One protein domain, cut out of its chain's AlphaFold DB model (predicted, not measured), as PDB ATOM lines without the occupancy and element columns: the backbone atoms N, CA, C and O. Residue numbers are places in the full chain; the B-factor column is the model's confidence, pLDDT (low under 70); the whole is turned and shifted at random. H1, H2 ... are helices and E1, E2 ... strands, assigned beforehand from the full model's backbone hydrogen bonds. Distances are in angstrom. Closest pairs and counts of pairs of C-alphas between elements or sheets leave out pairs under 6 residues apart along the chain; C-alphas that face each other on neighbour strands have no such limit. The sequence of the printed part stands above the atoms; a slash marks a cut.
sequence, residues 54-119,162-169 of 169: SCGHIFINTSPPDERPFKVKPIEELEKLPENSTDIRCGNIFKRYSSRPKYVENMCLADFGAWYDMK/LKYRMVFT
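Overview. This is residues 54 to 119 and 162 to 169 of the 169 residues of an uncharacterized protein of Mytilus coruscus (UniProt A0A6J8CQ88). With little regular structure, parallel strands E1 and E2 have H3 packed on them, H2 beyond it and H1 far out; residues 79 to 86 stick out. Of 74 printed residues, under half are in named elements, ordered E1, H1, H2, H3, E2, class mixed. The whole is loose, radius of gyration of the C-alphas 14.5 A, spanning 42 by 28 by 25 A.

Along the chain. E1, residues 55 to 60, 16.1 A long, begins at C-alpha 55 (-9.880, 26.600, -14.223). E2, residues 163 to 168, 16.2 A long, ends at C-alpha 168 (3.563, 21.131, -7.745). H3 is residues 109 to 115, H2 93 to 98, H1 75 to 78.

Arrangement. E1 and E2 are parallel, N 58 and O 165 within hydrogen-bond range, 3.2 A. The closest C-alphas of H3 and E2, 114 and 164, are 5.2 A apart. H2 and H3 touch, closest C-alphas 97 and 109, 6.3 A. In both, every O i to N i+4 pair is within range. H1 touches no helix.

Size, cuts and confidence. Residues 120 to 161 are cut out; C-alphas 119 and 162 are 13.7 A apart. Links E1 to H1 and H1 to H2 are long. Residues 118, 119, 162 and 163 have pLDDT under 70.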
ATOM      1  N   SER A  54     -11.579  30.050 -15.817       76.56
ATOM      2  CA  SER A  54     -12.495  28.906 -15.856       76.56
ATOM      3  C   SER A  54     -11.898  27.639 -15.226       76.56
ATOM      4  O   SER A  54     -12.543  26.594 -15.206       76.56
ATOM      5  N   CYS A  55     -10.653  27.713 -14.749       72.31
ATOM      6  CA  CYS A  55      -9.880  26.600 -14.223       72.31
ATOM      7  C   CYS A  55      -9.474  26.896 -12.776       72.31
ATOM      8  O   CYS A  55      -8.895  27.947 -12.489       72.31
ATOM      9  N   GLY A  56      -9.775  25.969 -11.869       79.56
ATOM     10  CA  GLY A  56      -9.283  26.028 -10.496       79.56
ATOM     11  C   GLY A  56      -7.816  25.597 -10.412       79.56
ATOM     12  O   GLY A  56      -7.287  24.950 -11.316       79.56
ATOM     13  N   HIS A  57      -7.146  25.906  -9.303       82.81
ATOM     14  CA  HIS A  57      -5.769  25.473  -9.060       82.81
ATOM     15  C   HIS A  57      -5.660  24.743  -7.725       82.81
ATOM     16  O   HIS A  57      -6.166  25.227  -6.714       82.81
ATOM     17  N   ILE A  58      -4.972  23.602  -7.721       86.38
ATOM     18  CA  ILE A  58      -4.677  22.841  -6.501       86.38
ATOM     19  C   ILE A  58      -3.168  22.764  -6.340       86.38
ATOM     20  O   ILE A  58      -2.459  22.286  -7.228       86.38
ATOM     21  N   PHE A  59      -2.692  23.223  -5.188       88.94
ATOM     22  CA  PHE A  59      -1.285  23.167  -4.823       88.94
ATOM     23  C   PHE A  59      -0.977  21.852  -4.107       88.94
ATOM     24  O   PHE A  59      -1.582  21.539  -3.076       88.94
ATOM     25  N   ILE A  60      -0.020  21.092  -4.637       90.50
ATOM     26  CA  ILE A  60       0.536  19.898  -3.999       90.50
ATOM     27  C   ILE A  60       1.972  20.210  -3.594       90.50
ATOM     28  O   ILE A  60       2.847  20.369  -4.441       90.50
ATOM     29  N   ASN A  61       2.210  20.252  -2.285       90.69
ATOM     30  CA  ASN A  61       3.556  20.379  -1.749       90.69
ATOM     31  C   ASN A  61       4.351  19.074  -1.965       90.69
ATOM     32  O   ASN A  61       3.918  17.993  -1.555       90.69
ATOM     33  N   THR A  62       5.520  19.200  -2.581       90.81
ATOM     34  CA  THR A  62       6.428  18.108  -2.955       90.81
ATOM     35  C   THR A  62       7.598  17.930  -1.989       90.81
ATOM     36  O   THR A  62       8.382  16.997  -2.156       90.81
ATOM     37  N   SER A  63       7.686  18.758  -0.943       92.00
ATOM     38  CA  SER A  63       8.668  18.610   0.134       92.00
ATOM     39  C   SER A  63       8.539  17.238   0.815       92.00
ATOM     40  O   SER A  63       7.447  16.640   0.798       92.00
ATOM     41  N   PRO A  64       9.619  16.736   1.444       91.00
ATOM     42  CA  PRO A  64       9.585  15.501   2.219       91.00
ATOM     43  C   PRO A  64       8.434  15.485   3.242       91.00
ATOM     44  O   PRO A  64       8.071  16.539   3.768       91.00
ATOM     45  N   PRO A  65       7.840  14.316   3.556       88.31
ATOM     46  CA  PRO A  65       6.692  14.223   4.464       88.31
ATOM     47  C   PRO A  65       6.898  14.873   5.841       88.31
ATOM     48  O   PRO A  65       5.932  15.387   6.409       88.31
ATOM     49  N   ASP A  66       8.132  14.865   6.348       88.81
ATOM     50  CA  ASP A  66       8.487  15.396   7.669       88.81
ATOM     51  C   ASP A  66       8.687  16.919   7.671       88.81
ATOM     52  O   ASP A  66       8.451  17.573   8.684       88.81
ATOM     53  N   GLU A  67       9.046  17.496   6.523       90.81
ATOM     54  CA  GLU A  67       9.279  18.938   6.343       90.81
ATOM     55  C   GLU A  67       8.046  19.672   5.801       90.81
ATOM     56  O   GLU A  67       8.005  20.903   5.738       90.81
ATOM     57  N   ARG A  68       7.020  18.925   5.379       90.31
ATOM     58  CA  ARG A  68       5.835  19.497   4.748       90.31
ATOM     59  C   ARG A  68       5.047  20.363   5.740       90.31
ATOM     60  O   ARG A  68       4.587  19.847   6.763       90.31
ATOM     61  N   PRO A  69       4.769  21.638   5.412       90.12
ATOM     62  CA  PRO A  69       3.943  22.480   6.261       90.12
ATOM     63  C   PRO A  69       2.516  21.926   6.340       90.12
ATOM     64  O   PRO A  69       1.932  21.483   5.346       90.12
ATOM     65  N   PHE A  70       1.927  21.976   7.533       89.50
ATOM     66  CA  PHE A  70       0.540  21.589   7.768       89.50
ATOM     67  C   PHE A  70      -0.173  22.635   8.620       89.50
ATOM     68  O   PHE A  70       0.443  23.366   9.392       89.50
ATOM     69  N   LYS A  71      -1.498  22.699   8.477       89.62
ATOM     70  CA  LYS A  71      -2.345  23.505   9.357       89.62
ATOM     71  C   LYS A  71      -2.620  22.719  10.634       89.62
ATOM     72  O   LYS A  71      -2.970  21.540  10.559       89.62
ATOM     73  N   VAL A  72      -2.441  23.365  11.778       91.12
ATOM     74  CA  VAL A  72      -2.799  22.814  13.088       91.12
ATOM     75  C   VAL A  72      -4.311  22.955  13.282       91.12
ATOM     76  O   VAL A  72      -4.898  23.932  12.811       91.12
ATOM     77  N   LYS A  73      -4.934  21.975  13.943       91.06
ATOM     78  CA  LYS A  73      -6.355  22.025  14.321       91.06
ATOM     79  C   LYS A  73      -6.668  23.249  15.195       91.06
ATOM     80  O   LYS A  73      -5.781  23.726  15.905       91.06
ATOM     81  N   PRO A  74      -7.905  23.774  15.154       90.94
ATOM     82  CA  PRO A  74      -8.312  24.848  16.053       90.94
ATOM     83  C   PRO A  74      -8.237  24.388  17.516       90.94
ATOM     84  O   PRO A  74      -8.371  23.202  17.810       90.94
ATOM     85  N   ILE A  75      -8.049  25.341  18.432       89.75
ATOM     86  CA  ILE A  75      -7.850  25.078  19.869       89.75
ATOM     87  C   ILE A  75      -8.988  24.220  20.440       89.75
ATOM     88  O   ILE A  75      -8.726  23.229  21.109       89.75
ATOM     89  N   GLU A  76     -10.235  24.513  20.073       91.75
ATOM     90  CA  GLU A  76     -11.419  23.761  20.516       91.75
ATOM     91  C   GLU A  76     -11.395  22.272  20.134       91.75
ATOM     92  O   GLU A  76     -11.976  21.435  20.825       91.75
ATOM     93  N   GLU A  77     -10.784  21.926  18.998       89.44
ATOM     94  CA  GLU A  77     -10.608  20.531  18.583       89.44
ATOM     95  C   GLU A  77      -9.398  19.898  19.263       89.44
ATOM     96  O   GLU A  77      -9.425  18.703  19.550       89.44
ATOM     97  N   LEU A  78      -8.352  20.684  19.528       89.69
ATOM     98  CA  LEU A  78      -7.160  20.222  20.233       89.69
ATOM     99  C   LEU A  78      -7.463  19.872  21.692       89.69
ATOM    100  O   LEU A  78      -7.000  18.840  22.161       89.69
ATOM    101  N   GLU A  79      -8.276  20.669  22.383       90.62
ATOM    102  CA  GLU A  79      -8.679  20.418  23.778       90.62
ATOM    103  C   GLU A  79      -9.516  19.142  23.939       90.62
ATOM    104  O   GLU A  79      -9.521  18.523  24.999       90.62
ATOM    105  N   LYS A  80     -10.214  18.723  22.878       92.19
ATOM    106  CA  LYS A  80     -11.004  17.483  22.851       92.19
ATOM    107  C   LYS A  80     -10.157  16.248  22.544       92.19
ATOM    108  O   LYS A  80     -10.669  15.130  22.629       92.19
ATOM    109  N   LEU A  81      -8.898  16.420  22.132       90.06
ATOM    110  CA  LEU A  81      -8.013  15.292  21.868       90.06
ATOM    111  C   LEU A  81      -7.549  14.661  23.189       90.06
ATOM    112  O   LEU A  81      -7.337  15.361  24.175       90.06
ATOM    113  N   PRO A  82      -7.344  13.332  23.213       92.31
ATOM    114  CA  PRO A  82      -6.719  12.691  24.358       92.31
ATOM    115  C   PRO A  82      -5.296  13.228  24.561       92.31
ATOM    116  O   PRO A  82      -4.592  13.493  23.587       92.31
ATOM    117  N   GLU A  83      -4.863  13.318  25.819       87.31
ATOM    118  CA  GLU A  83      -3.596  13.946  26.241       87.31
ATOM    119  C   GLU A  83      -2.348  13.369  25.538       87.31
ATOM    120  O   GLU A  83      -1.373  14.076  25.312       87.31
ATOM    121  N   ASN A  84      -2.410  12.108  25.096       89.56
ATOM    122  CA  ASN A  84      -1.325  11.413  24.388       89.56
ATOM    123  C   ASN A  84      -1.482  11.392  22.852       89.56
ATOM    124  O   ASN A  84      -0.823  10.600  22.174       89.56
ATOM    125  N   SER A  85      -2.392  12.184  22.278       88.94
ATOM    126  CA  SER A  85      -2.652  12.181  20.834       88.94
ATOM    127  C   SER A  85      -1.680  13.063  20.053       88.94
ATOM    128  O   SER A  85      -1.546  14.254  20.318       88.94
ATOM    129  N   THR A  86      -1.086  12.510  18.992       88.44
ATOM    130  CA  THR A  86      -0.238  13.253  18.039       88.44
ATOM    131  C   THR A  86      -1.022  13.780  16.822       88.44
ATOM    132  O   THR A  86      -0.441  14.391  15.922       88.44
ATOM    133  N   ASP A  87      -2.347  13.576  16.744       88.50
ATOM    134  CA  ASP A  87      -3.183  14.020  15.606       88.50
ATOM    135  C   ASP A  87      -3.545  15.514  15.699       88.50
ATOM    136  O   ASP A  87      -4.714  15.902  15.714       88.50
ATOM    137  N   ILE A  88      -2.521  16.366  15.742       90.31
ATOM    138  CA  ILE A  88      -2.645  17.833  15.772       90.31
ATOM    139  C   ILE A  88      -2.909  18.441  14.385       90.31
ATOM    140  O   ILE A  88      -3.210  19.627  14.263       90.31
ATOM    141  N   ARG A  89      -2.756  17.645  13.317       88.94
ATOM    142  CA  ARG A  89      -2.813  18.110  11.925       88.94
ATOM    143  C   ARG A  89      -4.262  18.179  11.434       88.94
ATOM    144  O   ARG A  89      -5.008  17.206  11.552       88.94
ATOM    145  N   CYS A  90      -4.650  19.286  10.804       87.75
ATOM    146  CA  CYS A  90      -5.890  19.355  10.035       87.75
ATOM    147  C   CYS A  90      -5.871  18.361   8.866       87.75
ATOM    148  O   CYS A  90      -4.814  18.011   8.328       87.75
ATOM    149  N   GLY A  91      -7.062  17.953   8.420       84.50
ATOM    150  CA  GLY A  91      -7.216  17.179   7.191       84.50
ATOM    151  C   GLY A  91      -6.591  17.901   5.993       84.50
ATOM    152  O   GLY A  91      -6.844  19.081   5.760       84.50
ATOM    153  N   ASN A  92      -5.763  17.192   5.225       87.19
ATOM    154  CA  ASN A  92      -5.127  17.700   4.009       87.19
ATOM    155  C   ASN A  92      -5.392  16.752   2.824       87.19
ATOM    156  O   ASN A  92      -6.042  15.714   2.976       87.19
ATOM    157  N   ILE A  93      -4.937  17.118   1.621       88.62
ATOM    158  CA  ILE A  93      -5.122  16.279   0.424       88.62
ATOM    159  C   ILE A  93      -4.438  14.911   0.565       88.62
ATOM    160  O   ILE A  93      -4.983  13.911   0.116       88.62
ATOM    161  N   PHE A  94      -3.306  14.841   1.268       90.88
ATOM    162  CA  PHE A  94      -2.571  13.595   1.494       90.88
ATOM    163  C   PHE A  94      -3.341  12.622   2.391       90.88
ATOM    164  O   PHE A  94      -3.511  11.471   2.014       90.88
ATOM    165  N   LYS A  95      -3.875  13.084   3.531       89.38
ATOM    166  CA  LYS A  95      -4.690  12.278   4.458       89.38
ATOM    167  C   LYS A  95      -5.920  11.723   3.737       89.38
ATOM    168  O   LYS A  95      -6.206  10.539   3.859       89.38
ATOM    169  N   ARG A  96      -6.577  12.554   2.915       89.75
ATOM    170  CA  ARG A  96      -7.716  12.152   2.070       89.75
ATOM    171  C   ARG A  96      -7.332  11.120   1.017       89.75
ATOM    172  O   ARG A  96      -8.047  10.143   0.832       89.75
ATOM    173  N   TYR A  97      -6.204  11.327   0.345       92.50
ATOM    174  CA  TYR A  97      -5.703  10.393  -0.653       92.50
ATOM    175  C   TYR A  97      -5.329   9.043  -0.033       92.50
ATOM    176  O   TYR A  97      -5.628   8.001  -0.611       92.50
ATOM    177  N   SER A  98      -4.732   9.035   1.161       90.81
ATOM    178  CA  SER A  98      -4.438   7.809   1.911       90.81
ATOM    179  C   SER A  98      -5.703   7.061   2.332       90.81
ATOM    180  O   SER A  98      -5.706   5.836   2.325       90.81
ATOM    181  N   SER A  99      -6.783   7.777   2.658       90.75
ATOM    182  CA  SER A  99      -8.081   7.196   3.019       90.75
ATOM    183  C   SER A  99      -9.046   7.061   1.833       90.75
ATOM    184  O   SER A  99     -10.259   6.990   2.042       90.75
ATOM    185  N   ARG A 100      -8.551   7.101   0.588       91.69
ATOM    186  CA  ARG A 100      -9.419   7.077  -0.597       91.69
ATOM    187  C   ARG A 100     -10.148   5.731  -0.731       91.69
ATOM    188  O   ARG A 100      -9.591   4.696  -0.362       91.69
ATOM    189  N   PRO A 101     -11.374   5.709  -1.278       91.44
ATOM    190  CA  PRO A 101     -12.096   4.463  -1.513       91.44
ATOM    191  C   PRO A 101     -11.366   3.510  -2.470       91.44
ATOM    192  O   PRO A 101     -10.706   3.943  -3.411       91.44
ATOM    193  N   LYS A 102     -11.566   2.197  -2.295       92.00
ATOM    194  CA  LYS A 102     -10.894   1.158  -3.103       92.00
ATOM    195  C   LYS A 102     -11.178   1.253  -4.607       92.00
ATOM    196  O   LYS A 102     -10.334   0.909  -5.421       92.00
ATOM    197  N   TYR A 103     -12.345   1.761  -5.000       91.88
ATOM    198  CA  TYR A 103     -12.696   1.892  -6.418       91.88
ATOM    199  C   TYR A 103     -11.872   2.971  -7.159       91.88
ATOM    200  O   TYR A 103     -11.824   2.952  -8.383       91.88
ATOM    201  N   VAL A 104     -11.194   3.880  -6.440       91.19
ATOM    202  CA  VAL A 104     -10.243   4.877  -6.987       91.19
ATOM    203  C   VAL A 104      -8.803   4.591  -6.554       91.19
ATOM    204  O   VAL A 104      -7.945   5.472  -6.573       91.19
ATOM    205  N   GLU A 105      -8.500   3.360  -6.143       91.44
ATOM    206  CA  GLU A 105      -7.169   3.001  -5.645       91.44
ATOM    207  C   GLU A 105      -6.076   3.202  -6.705       91.44
ATOM    208  O   GLU A 105      -4.997   3.702  -6.378       91.44
ATOM    209  N   ASN A 106      -6.409   2.932  -7.973       92.56
ATOM    210  CA  ASN A 106      -5.531   3.103  -9.135       92.56
ATOM    211  C   ASN A 106      -5.322   4.570  -9.551       92.56
ATOM    212  O   ASN A 106      -4.517   4.848 -10.437       92.56
ATOM    213  N   MET A 107      -6.051   5.513  -8.951       93.56
ATOM    214  CA  MET A 107      -5.934   6.933  -9.265       93.56
ATOM    215  C   MET A 107      -4.717   7.536  -8.558       93.56
ATOM    216  O   MET A 107      -4.496   7.293  -7.367       93.56
ATOM    217  N   CYS A 108      -3.927   8.350  -9.264       93.00
ATOM    218  CA  CYS A 108      -2.796   9.045  -8.650       93.00
ATOM    219  C   CYS A 108      -3.269  10.228  -7.780       93.00
ATOM    220  O   CYS A 108      -4.410  10.675  -7.881       93.00
ATOM    221  N   LEU A 109      -2.391  10.761  -6.921       91.69
ATOM    222  CA  LEU A 109      -2.718  11.898  -6.045       91.69
ATOM    223  C   LEU A 109      -3.202  13.126  -6.831       91.69
ATOM    224  O   LEU A 109      -4.096  13.837  -6.376       91.69
ATOM    225  N   ALA A 110      -2.598  13.371  -7.996       91.31
ATOM    226  CA  ALA A 110      -2.912  14.522  -8.827       91.31
ATOM    227  C   ALA A 110      -4.323  14.419  -9.420       91.31
ATOM    228  O   ALA A 110      -5.118  15.343  -9.267       91.31
ATOM    229  N   ASP A 111      -4.648  13.267 -10.007       90.62
ATOM    230  CA  ASP A 111      -5.981  12.980 -10.541       90.62
ATOM    231  C   ASP A 111      -7.024  12.980  -9.424       90.62
ATOM    232  O   ASP A 111      -8.084  13.584  -9.557       90.62
ATOM    233  N   PHE A 112      -6.701  12.386  -8.273       91.12
ATOM    234  CA  PHE A 112      -7.605  12.379  -7.129       91.12
ATOM    235  C   PHE A 112      -7.933  13.798  -6.664       91.12
ATOM    236  O   PHE A 112      -9.100  14.123  -6.467       91.12
ATOM    237  N   GLY A 113      -6.923  14.664  -6.543       88.50
ATOM    238  CA  GLY A 113      -7.136  16.068  -6.207       88.50
ATOM    239  C   GLY A 113      -7.957  16.813  -7.257       88.50
ATOM    240  O   GLY A 113      -8.827  17.591  -6.891       88.50
ATOM    241  N   ALA A 114      -7.717  16.559  -8.544       86.94
ATOM    242  CA  ALA A 114      -8.408  17.258  -9.624       86.94
ATOM    243  C   ALA A 114      -9.892  16.871  -9.767       86.94
ATOM    244  O   ALA A 114     -10.681  17.690 -10.234       86.94
ATOM    245  N   TRP A 115     -10.270  15.646  -9.389       85.19
ATOM    246  CA  TRP A 115     -11.629  15.121  -9.579       85.19
ATOM    247  C   TRP A 115     -12.475  15.115  -8.301       85.19
ATOM    248  O   TRP A 115     -13.702  15.170  -8.386       85.19
ATOM    249  N   TYR A 116     -11.846  15.045  -7.125       84.94
ATOM    250  CA  TYR A 116     -12.542  14.928  -5.845       84.94
ATOM    251  C   TYR A 116     -12.265  16.144  -4.962       84.94
ATOM    252  O   TYR A 116     -11.247  16.224  -4.267       84.94
ATOM    253  N   ASP A 117     -13.217  17.076  -4.946       72.75
ATOM    254  CA  ASP A 117     -13.185  18.209  -4.027       72.75
ATOM    255  C   ASP A 117     -13.829  17.861  -2.676       72.75
ATOM    256  O   ASP A 117     -14.683  16.975  -2.565       72.75
ATOM    257  N   MET A 118     -13.432  18.573  -1.622       64.69
ATOM    258  CA  MET A 118     -14.199  18.556  -0.379       64.69
ATOM    259  C   MET A 118     -15.457  19.387  -0.591       64.69
ATOM    260  O   MET A 118     -15.375  20.600  -0.767       64.69
ATOM    261  N   LYS A 119     -16.634  18.766  -0.455       60.06
ATOM    262  CA  LYS A 119     -17.817  19.525  -0.050       60.06
ATOM    263  C   LYS A 119     -17.565  19.992   1.377       60.06
ATOM    264  O   LYS A 119     -17.814  19.261   2.331       60.06
ATOM    265  N   LEU A 162     -15.322  22.011 -12.876       54.00
ATOM    266  CA  LEU A 162     -14.166  22.888 -12.792       54.00
ATOM    267  C   LEU A 162     -12.945  22.042 -13.134       54.00
ATOM    268  O   LEU A 162     -12.541  21.159 -12.380       54.00
ATOM    269  N   LYS A 163     -12.363  22.279 -14.310       63.78
ATOM    270  CA  LYS A 163     -11.073  21.689 -14.654       63.78
ATOM    271  C   LYS A 163     -10.075  22.261 -13.658       63.78
ATOM    272  O   LYS A 163      -9.898  23.475 -13.622       63.78
ATOM    273  N   TYR A 164      -9.444  21.424 -12.847       74.12
ATOM    274  CA  TYR A 164      -8.379  21.860 -11.951       74.12
ATOM    275  C   TYR A 164      -7.020  21.650 -12.611       74.12
ATOM    276  O   TYR A 164      -6.743  20.595 -13.182       74.12
ATOM    277  N   ARG A 165      -6.148  22.655 -12.525       77.12
ATOM    278  CA  ARG A 165      -4.740  22.533 -12.902       77.12
ATOM    279  C   ARG A 165      -3.899  22.323 -11.651       77.12
ATOM    280  O   ARG A 165      -3.902  23.157 -10.744       77.12
ATOM    281  N   MET A 166      -3.149  21.229 -11.642       84.56
ATOM    282  CA  MET A 166      -2.255  20.889 -10.540       84.56
ATOM    283  C   MET A 166      -0.990  21.741 -10.600       84.56
ATOM    284  O   MET A 166      -0.377  21.890 -11.660       84.56
ATOM    285  N   VAL A 167      -0.612  22.302  -9.456       83.19
ATOM    286  CA  VAL A 167       0.635  23.041  -9.274       83.19
ATOM    287  C   VAL A 167       1.454  22.305  -8.221       83.19
ATOM    288  O   VAL A 167       1.025  22.167  -7.077       83.19
ATOM    289  N   PHE A 168       2.618  21.809  -8.625       84.38
ATOM    290  CA  PHE A 168       3.563  21.131  -7.745       84.38
ATOM    291  C   PHE A 168       4.596  22.152  -7.269       84.38
ATOM    292  O   PHE A 168       5.200  22.831  -8.100       84.38
ATOM    293  N   THR A 169       4.744  22.294  -5.954       76.06
ATOM    294  CA  THR A 169       5.613  23.298  -5.306       76.06
ATOM    295  C   THR A 169       6.501  22.679  -4.252       76.06
ATOM    296  O   THR A 169       6.075  21.644  -3.686       76.06
TER     297      THR A 169